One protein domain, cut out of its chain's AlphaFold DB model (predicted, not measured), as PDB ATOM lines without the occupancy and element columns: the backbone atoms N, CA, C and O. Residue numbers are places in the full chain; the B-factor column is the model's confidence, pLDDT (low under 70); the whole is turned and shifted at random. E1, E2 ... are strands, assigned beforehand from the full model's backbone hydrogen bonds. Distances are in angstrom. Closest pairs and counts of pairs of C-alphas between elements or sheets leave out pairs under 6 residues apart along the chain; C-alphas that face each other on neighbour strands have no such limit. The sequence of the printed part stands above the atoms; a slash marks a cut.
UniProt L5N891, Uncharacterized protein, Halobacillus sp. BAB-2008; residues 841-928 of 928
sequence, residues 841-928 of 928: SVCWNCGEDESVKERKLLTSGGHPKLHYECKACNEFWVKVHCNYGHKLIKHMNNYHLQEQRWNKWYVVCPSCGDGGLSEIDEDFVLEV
ATOM      1  N   SER A 841      15.973 -43.675 -14.250       88.00
ATOM      2  CA  SER A 841      14.610 -43.145 -14.132       88.00
ATOM      3  C   SER A 841      13.745 -43.937 -13.144       88.00
ATOM      4  O   SER A 841      12.642 -43.526 -12.803       88.00
ATOM      5  N   VAL A 842      14.274 -45.057 -12.651       91.56
ATOM      6  CA  VAL A 842      13.594 -46.008 -11.778       91.56
ATOM      7  C   VAL A 842      14.225 -45.968 -10.400       91.56
ATOM      8  O   VAL A 842      15.450 -45.984 -10.262       91.56
ATOM      9  N   CYS A 843      13.401 -45.985  -9.358       93.75
ATOM     10  CA  CYS A 843      13.894 -46.155  -8.006       93.75
ATOM     11  C   CYS A 843      14.190 -47.629  -7.733       93.75
ATOM     12  O   CYS A 843      13.352 -48.352  -7.199       93.75
ATOM     13  N   TRP A 844      15.412 -48.079  -8.002       92.62
ATOM     14  CA  TRP A 844      15.822 -49.465  -7.746       92.62
ATOM     15  C   TRP A 844      15.892 -49.849  -6.260       92.62
ATOM     16  O   TRP A 844      16.206 -50.988  -5.945       92.62
ATOM     17  N   ASN A 845      15.569 -48.942  -5.333       90.75
ATOM     18  CA  ASN A 845      15.342 -49.300  -3.933       90.75
ATOM     19  C   ASN A 845      13.926 -49.859  -3.671       90.75
ATOM     20  O   ASN A 845      13.767 -50.637  -2.737       90.75
ATOM     21  N   CYS A 846      12.917 -49.454  -4.461       90.12
ATOM     22  CA  CYS A 846      11.514 -49.876  -4.282       90.12
ATOM     23  C   CYS A 846      10.815 -50.412  -5.549       90.12
ATOM     24  O   CYS A 846       9.749 -51.009  -5.454       90.12
ATOM     25  N   GLY A 847      11.408 -50.223  -6.728       90.00
ATOM     26  CA  GLY A 847      10.856 -50.629  -8.023       90.00
ATOM     27  C   GLY A 847       9.846 -49.663  -8.644       90.00
ATOM     28  O   GLY A 847       9.239 -50.015  -9.652       90.00
ATOM     29  N   GLU A 848       9.653 -48.475  -8.069       89.31
ATOM     30  CA  GLU A 848       8.728 -47.453  -8.580       89.31
ATOM     31  C   GLU A 848       9.398 -46.555  -9.630       89.31
ATOM     32  O   GLU A 848      10.534 -46.112  -9.435       89.31
ATOM     33  N   ASP A 849       8.679 -46.240 -10.707       87.44
ATOM     34  CA  ASP A 849       9.064 -45.276 -11.749       87.44
ATOM     35  C   ASP A 849       8.125 -44.059 -11.781       87.44
ATOM     36  O   ASP A 849       8.594 -42.924 -11.774       87.44
ATOM     37  N   GLU A 850       6.806 -44.255 -11.702       87.00
ATOM     38  CA  GLU A 850       5.819 -43.160 -11.717       87.00
ATOM     39  C   GLU A 850       5.971 -42.195 -10.528       87.00
ATOM     40  O   GLU A 850       5.687 -40.998 -10.626       87.00
ATOM     41  N   SER A 851       6.447 -42.708  -9.391       86.31
ATOM     42  CA  SER A 851       6.691 -41.918  -8.179       86.31
ATOM     43  C   SER A 851       8.038 -41.186  -8.181       86.31
ATOM     44  O   SER A 851       8.343 -40.485  -7.205       86.31
ATOM     45  N   VAL A 852       8.859 -41.352  -9.225       89.75
ATOM     46  CA  VAL A 852      10.172 -40.713  -9.346       89.75
ATOM     47  C   VAL A 852      10.022 -39.336  -9.980       89.75
ATOM     48  O   VAL A 852       9.504 -39.178 -11.081       89.75
ATOM     49  N   LYS A 853      10.498 -38.310  -9.273       90.62
ATOM     50  CA  LYS A 853      10.556 -36.937  -9.777       90.62
ATOM     51  C   LYS A 853      11.984 -36.574 -10.135       90.62
ATOM     52  O   LYS A 853      12.874 -36.710  -9.298       90.62
ATOM     53  N   GLU A 854      12.174 -36.062 -11.344       87.44
ATOM     54  CA  GLU A 854      13.443 -35.510 -11.810       87.44
ATOM     55  C   GLU A 854      13.441 -33.984 -11.673       87.44
ATOM     56  O   GLU A 854      12.471 -33.307 -12.018       87.44
ATOM     57  N   ARG A 855      14.554 -33.429 -11.194       83.31
ATOM     58  CA  ARG A 855      14.838 -31.995 -11.218       83.31
ATOM     59  C   ARG A 855      16.198 -31.749 -11.862       83.31
ATOM     60  O   ARG A 855      17.212 -32.268 -11.395       83.31
ATOM     61  N   LYS A 856      16.223 -30.900 -12.892       78.94
ATOM     62  CA  LYS A 856      17.444 -30.481 -13.590       78.94
ATOM     63  C   LYS A 856      18.073 -29.273 -12.887       78.94
ATOM     64  O   LYS A 856      17.456 -28.217 -12.785       78.94
ATOM     65  N   LEU A 857      19.298 -29.437 -12.402       76.12
ATOM     66  CA  LEU A 857      20.159 -28.406 -11.819       76.12
ATOM     67  C   LEU A 857      21.497 -28.355 -12.573       76.12
ATOM     68  O   LEU A 857      21.722 -29.105 -13.527       76.12
ATOM     69  N   LEU A 858      22.392 -27.462 -12.148       68.56
ATOM     70  CA  LEU A 858      23.737 -27.327 -12.706       68.56
ATOM     71  C   LEU A 858      24.793 -27.449 -11.611       68.56
ATOM     72  O   LEU A 858      24.578 -27.008 -10.485       68.56
ATOM     73  N   THR A 859      25.946 -28.028 -11.944       67.19
ATOM     74  CA  THR A 859      27.134 -27.969 -11.081       67.19
ATOM     75  C   THR A 859      27.751 -26.565 -11.098       67.19
ATOM     76  O   THR A 859      27.444 -25.751 -11.970       67.19
ATOM     77  N   SER A 860      28.683 -26.283 -10.183       59.94
ATOM     78  CA  SER A 860      29.487 -25.046 -10.194       59.94
ATOM     79  C   SER A 860      30.247 -24.846 -11.515       59.94
ATOM     80  O   SER A 860      30.350 -23.729 -12.021       59.94
ATOM     81  N   GLY A 861      30.704 -25.947 -12.124       55.44
ATOM     82  CA  GLY A 861      31.290 -25.983 -13.466       55.44
ATOM     83  C   GLY A 861      30.271 -25.889 -14.607       55.44
ATOM     84  O   GLY A 861      30.666 -25.980 -15.763       55.44
ATOM     85  N   GLY A 862      28.980 -25.740 -14.302       56.56
ATOM     86  CA  GLY A 862      27.877 -25.605 -15.250       56.56
ATOM     87  C   GLY A 862      27.274 -26.922 -15.738       56.56
ATOM     88  O   GLY A 862      26.302 -26.877 -16.474       56.56
ATOM     89  N   HIS A 863      27.804 -28.092 -15.376       63.19
ATOM     90  CA  HIS A 863      27.353 -29.369 -15.949       63.19
ATOM     91  C   HIS A 863      25.928 -29.732 -15.518       63.19
ATOM     92  O   HIS A 863      25.590 -29.486 -14.359       63.19
ATOM     93  N   PRO A 864      25.118 -30.366 -16.392       67.50
ATOM     94  CA  PRO A 864      23.821 -30.899 -16.001       67.50
ATOM     95  C   PRO A 864      23.956 -31.828 -14.799       67.50
ATOM     96  O   PRO A 864      24.805 -32.725 -14.758       67.50
ATOM     97  N   LYS A 865      23.106 -31.575 -13.815       80.69
ATOM     98  CA  LYS A 865      23.026 -32.292 -12.556       80.69
ATOM     99  C   LYS A 865      21.571 -32.668 -12.345       80.69
ATOM    100  O   LYS A 865      20.719 -31.799 -12.211       80.69
ATOM    101  N   LEU A 866      21.279 -33.960 -12.379       86.38
ATOM    102  CA  LEU A 866      19.909 -34.463 -12.323       86.38
ATOM    103  C   LEU A 866      19.653 -35.025 -10.934       86.38
ATOM    104  O   LEU A 866      20.337 -35.955 -10.508       86.38
ATOM    105  N   HIS A 867      18.698 -34.436 -10.232       89.12
ATOM    106  CA  HIS A 867      18.270 -34.872  -8.914       89.12
ATOM    107  C   HIS A 867      17.012 -35.711  -9.065       89.12
ATOM    108  O   HIS A 867      16.036 -35.251  -9.654       89.12
ATOM    109  N   TYR A 868      17.035 -36.908  -8.503       92.38
ATOM    110  CA  TYR A 868      15.929 -37.845  -8.527       92.38
ATOM    111  C   TYR A 868      15.419 -38.063  -7.115       92.38
ATOM    112  O   TYR A 868      16.196 -38.217  -6.173       92.38
ATOM    113  N   GLU A 869      14.102 -38.089  -6.976       92.50
ATOM    114  CA  GLU A 869      13.436 -38.348  -5.710       92.50
ATOM    115  C   GLU A 869      12.305 -39.350  -5.915       92.50
ATOM    116  O   GLU A 869      11.389 -39.098  -6.696       92.50
ATOM    117  N   CYS A 870      12.323 -40.446  -5.162       93.19
ATOM    118  CA  CYS A 870      11.217 -41.389  -5.114       93.19
ATOM    119  C   CYS A 870      10.256 -41.046  -3.975       93.19
ATOM    120  O   CYS A 870      10.603 -41.174  -2.801       93.19
ATOM    121  N   LYS A 871       9.014 -40.687  -4.311       90.81
ATOM    122  CA  LYS A 871       7.975 -40.357  -3.317       90.81
ATOM    123  C   LYS A 871       7.430 -41.560  -2.545       90.81
ATOM    124  O   LYS A 871       6.805 -41.362  -1.511       90.81
ATOM    125  N   ALA A 872       7.658 -42.780  -3.027       88.62
ATOM    126  CA  ALA A 872       7.164 -43.991  -2.376       88.62
ATOM    127  C   ALA A 872       8.054 -44.444  -1.208       88.62
ATOM    128  O   ALA A 872       7.545 -44.870  -0.176       88.62
ATOM    129  N   CYS A 873       9.382 -44.349  -1.350       87.81
ATOM    130  CA  CYS A 873      10.332 -44.819  -0.329       87.81
ATOM    131  C   CYS A 873      11.315 -43.751   0.177       87.81
ATOM    132  O   CYS A 873      12.241 -44.082   0.923       87.81
ATOM    133  N   ASN A 874      11.119 -42.492  -0.232       90.62
ATOM    134  CA  ASN A 874      11.963 -41.336   0.088       90.62
ATOM    135  C   ASN A 874      13.443 -41.524  -0.286       90.62
ATOM    136  O   ASN A 874      14.325 -40.916   0.317       90.62
ATOM    137  N   GLU A 875      13.733 -42.378  -1.271       91.12
ATOM    138  CA  GLU A 875      15.084 -42.485  -1.816       91.12
ATOM    139  C   GLU A 875      15.397 -41.247  -2.655       91.12
ATOM    140  O   GLU A 875      14.549 -40.757  -3.409       91.12
ATOM    141  N   PHE A 876      16.627 -40.760  -2.541       92.19
ATOM    142  CA  PHE A 876      17.098 -39.592  -3.261       92.19
ATOM    143  C   PHE A 876      18.511 -39.837  -3.784       92.19
ATOM    144  O   PHE A 876      19.396 -40.276  -3.040       92.19
ATOM    145  N   TRP A 877      18.708 -39.541  -5.066       92.75
ATOM    146  CA  TRP A 877      19.987 -39.717  -5.737       92.75
ATOM    147  C   TRP A 877      20.241 -38.644  -6.779       92.75
ATOM    148  O   TRP A 877      19.328 -37.997  -7.288       92.75
ATOM    149  N   VAL A 878      21.513 -38.444  -7.094       90.56
ATOM    150  CA  VAL A 878      21.954 -37.374  -7.979       90.56
ATOM    151  C   VAL A 878      22.878 -37.931  -9.048       90.56
ATOM    152  O   VAL A 878      23.950 -38.449  -8.746       90.56
ATOM    153  N   LYS A 879      22.495 -37.778 -10.315       89.94
ATOM    154  CA  LYS A 879      23.374 -38.049 -11.456       89.94
ATOM    155  C   LYS A 879      24.156 -36.781 -11.789       89.94
ATOM    156  O   LYS A 879      23.576 -35.748 -12.124       89.94
ATOM    157  N   VAL A 880      25.475 -36.883 -11.715       86.38
ATOM    158  CA  VAL A 880      26.433 -35.824 -12.045       86.38
ATOM    159  C   VAL A 880      27.612 -36.401 -12.819       86.38
ATOM    160  O   VAL A 880      27.618 -37.570 -13.200       86.38
ATOM    161  N   HIS A 881      28.617 -35.566 -13.045       79.62
ATOM    162  CA  HIS A 881      29.877 -35.959 -13.648       79.62
ATOM    163  C   HIS A 881      31.029 -35.500 -12.755       79.62
ATOM    164  O   HIS A 881      30.879 -34.527 -12.010       79.62
ATOM    165  N   CYS A 882      32.161 -36.197 -12.826       76.25
ATOM    166  CA  CYS A 882      33.408 -35.700 -12.251       76.25
ATOM    167  C   CYS A 882      33.980 -34.549 -13.104       76.25
ATOM    168  O   CYS A 882      33.469 -34.253 -14.190       76.25
ATOM    169  N   ASN A 883      35.068 -33.919 -12.661       69.62
ATOM    170  CA  ASN A 883      35.735 -32.828 -13.384       69.62
ATOM    171  C   ASN A 883      36.226 -33.233 -14.787       69.62
ATOM    172  O   ASN A 883      36.334 -32.388 -15.682       69.62
ATOM    173  N   TYR A 884      36.470 -34.529 -14.991       69.69
ATOM    174  CA  TYR A 884      36.887 -35.125 -16.261       69.69
ATOM    175  C   TYR A 884      35.717 -35.631 -17.120       69.69
ATOM    176  O   TYR A 884      35.947 -36.133 -18.212       69.69
ATOM    177  N   GLY A 885      34.468 -35.471 -16.669       69.00
ATOM    178  CA  GLY A 885      33.278 -35.852 -17.436       69.00
ATOM    179  C   GLY A 885      32.810 -37.297 -17.246       69.00
ATOM    180  O   GLY A 885      31.814 -37.677 -17.854       69.00
ATOM    181  N   HIS A 886      33.457 -38.090 -16.384       75.69
ATOM    182  CA  HIS A 886      32.997 -39.446 -16.068       75.69
ATOM    183  C   HIS A 886      31.687 -39.420 -15.285       75.69
ATOM    184  O   HIS A 886      31.495 -38.576 -14.403       75.69
ATOM    185  N   LYS A 887      30.795 -40.368 -15.577       79.25
ATOM    186  CA  LYS A 887      29.482 -40.469 -14.929       79.25
ATOM    187  C   LYS A 887      29.616 -40.788 -13.437       79.25
ATOM    188  O   LYS A 887      30.254 -41.763 -13.053       79.25
ATOM    189  N   LEU A 888      28.914 -40.026 -12.602       84.31
ATOM    190  CA  LEU A 888      28.779 -40.274 -11.170       84.31
ATOM    191  C   LEU A 888      27.307 -40.299 -10.781       84.31
ATOM    192  O   LEU A 888      26.518 -39.458 -11.204       84.31
ATOM    193  N   ILE A 889      26.935 -41.262  -9.948       88.94
ATOM    194  CA  ILE A 889      25.573 -41.389  -9.428       88.94
ATOM    195  C   ILE A 889      25.694 -41.454  -7.918       88.94
ATOM    196  O   ILE A 889      26.235 -42.411  -7.377       88.94
ATOM    197  N   LYS A 890      25.251 -40.402  -7.247       89.12
ATOM    198  CA  LYS A 890      25.430 -40.224  -5.816       89.12
ATOM    199  C   LYS A 890      24.146 -40.582  -5.097       89.12
ATOM    200  O   LYS A 890      23.097 -40.051  -5.437       89.12
ATOM    201  N   HIS A 891      24.251 -41.419  -4.082       88.50
ATOM    202  CA  HIS A 891      23.153 -41.775  -3.190       88.50
ATOM    203  C   HIS A 891      23.537 -41.448  -1.754       88.50
ATOM    204  O   HIS A 891      24.725 -41.360  -1.442       88.50
ATOM    205  N   MET A 892      22.538 -41.354  -0.876       83.50
ATOM    206  CA  MET A 892      22.767 -41.313   0.573       83.50
ATOM    207  C   MET A 892      23.512 -42.575   1.017       83.50
ATOM    208  O   MET A 892      24.597 -42.514   1.593       83.50
ATOM    209  N   ASN A 893      22.974 -43.734   0.638       83.62
ATOM    210  CA  ASN A 893      23.680 -44.993   0.745       83.62
ATOM    211  C   ASN A 893      24.483 -45.261  -0.533       83.62
ATOM    212  O   ASN A 893      24.013 -45.917  -1.465       83.62
ATOM    213  N   ASN A 894      25.663 -44.651  -0.606       82.56
ATOM    214  CA  ASN A 894      26.475 -44.647  -1.814       82.56
ATOM    215  C   ASN A 894      27.241 -45.959  -2.031       82.56
ATOM    216  O   ASN A 894      27.713 -46.561  -1.065       82.56
ATOM    217  N   TYR A 895      27.378 -46.348  -3.302       80.88
ATOM    218  CA  TYR A 895      28.254 -47.435  -3.749       80.88
ATOM    219  C   TYR A 895      29.605 -46.938  -4.297       80.88
ATOM    220  O   TYR A 895      30.491 -47.738  -4.583       80.88
ATOM    221  N   HIS A 896      29.790 -45.619  -4.432       80.12
ATOM    222  CA  HIS A 896      31.105 -45.005  -4.646       80.12
ATOM    223  C   HIS A 896      31.810 -44.748  -3.310       80.12
ATOM    224  O   HIS A 896      31.159 -44.576  -2.275       80.12
ATOM    225  N   LEU A 897      33.140 -44.660  -3.357       75.56
ATOM    226  CA  LEU A 897      33.984 -44.274  -2.227       75.56
ATOM    227  C   LEU A 897      33.666 -42.849  -1.761       75.56
ATOM    228  O   LEU A 897      33.709 -41.913  -2.555       75.56
ATOM    229  N   GLN A 898      33.330 -42.695  -0.478       74.94
ATOM    230  CA  GLN A 898      33.111 -41.408   0.188       74.94
ATOM    231  C   GLN A 898      34.391 -41.010   0.922       74.94
ATOM    232  O   GLN A 898      34.779 -41.684   1.869       74.94
ATOM    233  N   GLU A 899      35.034 -39.923   0.504       67.12
ATOM    234  CA  GLU A 899      36.317 -39.511   1.089       67.12
ATOM    235  C   GLU A 899      36.152 -38.638   2.341       67.12
ATOM    236  O   GLU A 899      36.883 -38.775   3.320       67.12
ATOM    237  N   GLN A 900      35.170 -37.734   2.344       67.69
ATOM    238  CA  GLN A 900      35.012 -36.770   3.432       67.69
ATOM    239  C   GLN A 900      34.026 -37.272   4.485       67.69
ATOM    240  O   GLN A 900      32.847 -37.505   4.206       67.69
ATOM    241  N   ARG A 901      34.478 -37.344   5.744       64.94
ATOM    242  CA  ARG A 901      33.607 -37.685   6.882       64.94
ATOM    243  C   ARG A 901      32.459 -36.684   7.065       64.94
ATOM    244  O   ARG A 901      31.372 -37.105   7.445       64.94
ATOM    245  N   TRP A 902      32.679 -35.402   6.755       64.56
ATOM    246  CA  TRP A 902      31.697 -34.323   6.934       64.56
ATOM    247  C   TRP A 902      30.811 -34.039   5.714       64.56
ATOM    248  O   TRP A 902      29.803 -33.351   5.854       64.56
ATOM    249  N   ASN A 903      31.160 -34.548   4.525       70.00
ATOM    250  CA  ASN A 903      30.396 -34.327   3.296       70.00
ATOM    251  C   ASN A 903      30.194 -35.645   2.545       70.00
ATOM    252  O   ASN A 903      30.958 -36.011   1.654       70.00
ATOM    253  N   LYS A 904      29.119 -36.354   2.896       75.00
ATOM    254  CA  LYS A 904      28.812 -37.697   2.381       75.00
ATOM    255  C   LYS A 904      28.387 -37.706   0.904       75.00
ATOM    256  O   LYS A 904      28.319 -38.764   0.275       75.00
ATOM    257  N   TRP A 905      28.160 -36.526   0.325       78.31
ATOM    258  CA  TRP A 905      27.918 -36.315  -1.104       78.31
ATOM    259  C   TRP A 905      29.205 -36.120  -1.913       78.31
ATOM    260  O   TRP A 905      29.165 -36.095  -3.151       78.31
ATOM    261  N   TYR A 906      30.352 -35.990  -1.249       79.06
ATOM    262  CA  TYR A 906      31.659 -35.966  -1.885       79.06
ATOM    263  C   TYR A 906      32.160 -37.402  -2.072       79.06
ATOM    264  O   TYR A 906      32.471 -38.096  -1.104       79.06
ATOM    265  N   VAL A 907      32.175 -37.860  -3.325       80.88
ATOM    266  CA  VAL A 907      32.600 -39.218  -3.684       80.88
ATOM    267  C   VAL A 907      33.750 -39.175  -4.669       80.88
ATOM    268  O   VAL A 907      33.758 -38.323  -5.560       80.88
ATOM    269  N   VAL A 908      34.658 -40.132  -4.528       79.75
ATOM    270  CA  VAL A 908      35.795 -40.334  -5.420       79.75
ATOM    271  C   VAL A 908      35.291 -40.914  -6.732       79.75
ATOM    272  O   VAL A 908      34.511 -41.872  -6.761       79.75
ATOM    273  N   CYS A 909      35.730 -40.328  -7.841       80.19
ATOM    274  CA  CYS A 909      35.410 -40.831  -9.157       80.19
ATOM    275  C   CYS A 909      36.115 -42.169  -9.392       80.19
ATOM    276  O   CYS A 909      37.343 -42.211  -9.462       80.19
ATOM    277  N   PRO A 910      35.366 -43.253  -9.620       76.50
ATOM    278  CA  PRO A 910      35.946 -44.586  -9.663       76.50
ATOM    279  C   PRO A 910      36.742 -44.856 -10.960       76.50
ATOM    280  O   PRO A 910      37.461 -45.847 -11.044       76.50
ATOM    281  N   SER A 911      36.648 -43.976 -11.969       76.31
ATOM    282  CA  SER A 911      37.391 -44.086 -13.239       76.31
ATOM    283  C   SER A 911      38.697 -43.283 -13.276       76.31
ATOM    284  O   SER A 911      39.637 -43.686 -13.958       76.31
ATOM    285  N   CYS A 912      38.773 -42.150 -12.568       73.94
ATOM    286  CA  CYS A 912      39.926 -41.236 -12.650       73.94
ATOM    287  C   CYS A 912      40.475 -40.759 -11.305       73.94
ATOM    288  O   CYS A 912      41.413 -39.972 -11.296       73.94
ATOM    289  N   GLY A 913      39.880 -41.174 -10.186       73.88
ATOM    290  CA  GLY A 913      40.288 -40.733  -8.853       73.88
ATOM    291  C   GLY A 913      39.933 -39.279  -8.524       73.88
ATOM    292  O   GLY A 913      40.247 -38.828  -7.433       73.88
ATOM    293  N   ASP A 914      39.276 -38.534  -9.424       73.62
ATOM    294  CA  ASP A 914      38.839 -37.156  -9.150       73.62
ATOM    295  C   ASP A 914      37.953 -37.093  -7.908       73.62
ATOM    296  O   ASP A 914      37.012 -37.874  -7.762       73.62
ATOM    297  N   GLY A 915      38.252 -36.143  -7.032       69.62
ATOM    298  CA  GLY A 915      37.653 -36.087  -5.709       69.62
ATOM    299  C   GLY A 915      38.282 -37.039  -4.695       69.62
ATOM    300  O   GLY A 915      37.650 -37.264  -3.675       69.62
ATOM    301  N   GLY A 916      39.457 -37.602  -4.994       63.62
ATOM    302  CA  GLY A 916      40.383 -38.194  -4.034       63.62
ATOM    303  C   GLY A 916      41.496 -37.209  -3.649       63.62
ATOM    304  O   GLY A 916      41.868 -36.340  -4.444       63.62
ATOM    305  N   LEU A 917      42.058 -37.352  -2.453       53.09
ATOM    306  CA  LEU A 917      43.233 -36.646  -1.953       53.09
ATOM    307  C   LEU A 917      44.478 -37.151  -2.692       53.09
ATOM    308  O   LEU A 917      45.282 -37.915  -2.160       53.09
ATOM    309  N   SER A 918      44.664 -36.725  -3.940       41.19
ATOM    310  CA  SER A 918      45.995 -36.742  -4.541       41.19
ATOM    311  C   SER A 918      46.851 -35.726  -3.777       41.19
ATOM    312  O   SER A 918      46.678 -34.529  -3.988       41.19
ATOM    313  N   GLU A 919      47.692 -36.219  -2.865       38.72
ATOM    314  CA  GLU A 919      48.673 -35.464  -2.068       38.72
ATOM    315  C   GLU A 919      48.097 -34.195  -1.408       38.72
ATOM    316  O   GLU A 919      48.183 -33.085  -1.931       38.72
ATOM    317  N   ILE A 920      47.545 -34.349  -0.197       35.50
ATOM    318  CA  ILE A 920      47.538 -33.231   0.750       35.50
ATOM    319  C   ILE A 920      49.007 -32.859   0.977       35.50
ATOM    320  O   ILE A 920      49.738 -33.624   1.604       35.50
ATOM    321  N   ASP A 921      49.420 -31.695   0.471       35.72
ATOM    322  CA  ASP A 921      50.504 -30.916   1.069       35.72
ATOM    323  C   ASP A 921      50.246 -30.901   2.583       35.72
ATOM    324  O   ASP A 921      49.255 -30.318   3.038       35.72
ATOM    325  N   GLU A 922      51.106 -31.574   3.357       34.00
ATOM    326  CA  GLU A 922      51.010 -31.754   4.820       34.00
ATOM    327  C   GLU A 922      50.852 -30.427   5.602       34.00
ATOM    328  O   GLU A 922      50.558 -30.433   6.798       34.00
ATOM    329  N   ASP A 923      50.962 -29.281   4.932       32.31
ATOM    330  CA  ASP A 923      50.888 -27.942   5.504       32.31
ATOM    331  C   ASP A 923      49.461 -27.422   5.791       32.31
ATOM    332  O   ASP A 923      49.328 -26.409   6.478       32.31
ATOM    333  N   PHE A 924      48.375 -28.075   5.340       30.61
ATOM    334  CA  PHE A 924      47.006 -27.544   5.549       30.61
ATOM    335  C   PHE A 924      46.251 -28.086   6.782       30.61
ATOM    336  O   PHE A 924      45.129 -27.658   7.050       30.61
ATOM    337  N   VAL A 925      46.837 -29.000   7.568       31.67
ATOM    338  CA  VAL A 925      46.149 -29.658   8.709       31.67
ATOM    339  C   VAL A 925      46.415 -28.977  10.068       31.67
ATOM    340  O   VAL A 925      45.965 -29.459  11.101       31.67
ATOM    341  N   LEU A 926      47.088 -27.820  10.112       29.56
ATOM    342  CA  LEU A 926      47.425 -27.157  11.386       29.56
ATOM    343  C   LEU A 926      46.593 -25.929  11.790       29.56
ATOM    344  O   LEU A 926      46.904 -25.342  12.822       29.56
ATOM    345  N   GLU A 927      45.503 -25.578  11.101       30.19
ATOM    346  CA  GLU A 927      44.582 -24.533  11.596       30.19
ATOM    347  C   GLU A 927      43.099 -24.804  11.261       30.19
ATOM    348  O   GLU A 927      42.535 -24.125  10.407       30.19
ATOM    349  N   VAL A 928      42.450 -25.747  11.967       29.77
ATOM    350  CA  VAL A 928      41.012 -25.687  12.343       29.77
ATOM    351  C   VAL A 928      40.799 -26.340  13.702       29.77
ATOM    352  O   VAL A 928      41.187 -27.521  13.850       29.77
TER     353      VAL A 928
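AT A GLANCE: This is residues 841 to 928 of the 928 residues of an uncharacterized protein of Halobacillus sp. BAB-2008 (UniProt L5N891). There is little regular structure: one small twisted sheet of four strands side by side, E1 to E4, then a long unnamed stretch winding on beyond E4 to a tail, residues 918 to 928, that sticks out. The strands form an antiparallel meander, each the neighbour of the one before. The class is all strand, with 25 of 88 printed residues in named strands and no named helix. The whole is loose, radius of gyration of the C-alphas 15.4 A, spanning 50 by 24 by 23 A.

HOW THE PARTS SIT: Start at edge strand E1, residues 852 to 858; it forms a hairpin with E2, residues 864 to 870, N 853 and O 869 being 2.8 A apart. E2 and E3, residues 876 to 881, form the next, with N 868 and O 877 at 2.8 A. E3 and edge strand E4, residues 887 to 891, form the last, with N 878 and O 890 at 2.8 A. E1 and E4 are apart.

IN THESE COORDINATES: Find C-alpha 852 at (10.172, -40.713, -9.346), where E1 begins its 19.4 A; E2 runs 19.7 A, E3 16.9 A, and E4 13.4 A to C-alpha 891 at (23.153, -41.775, -3.190).

THE WHOLE: The printed part has no cut, its links between strands are tight, and pLDDT is under 70 in 28 residues, among them 915 to 928.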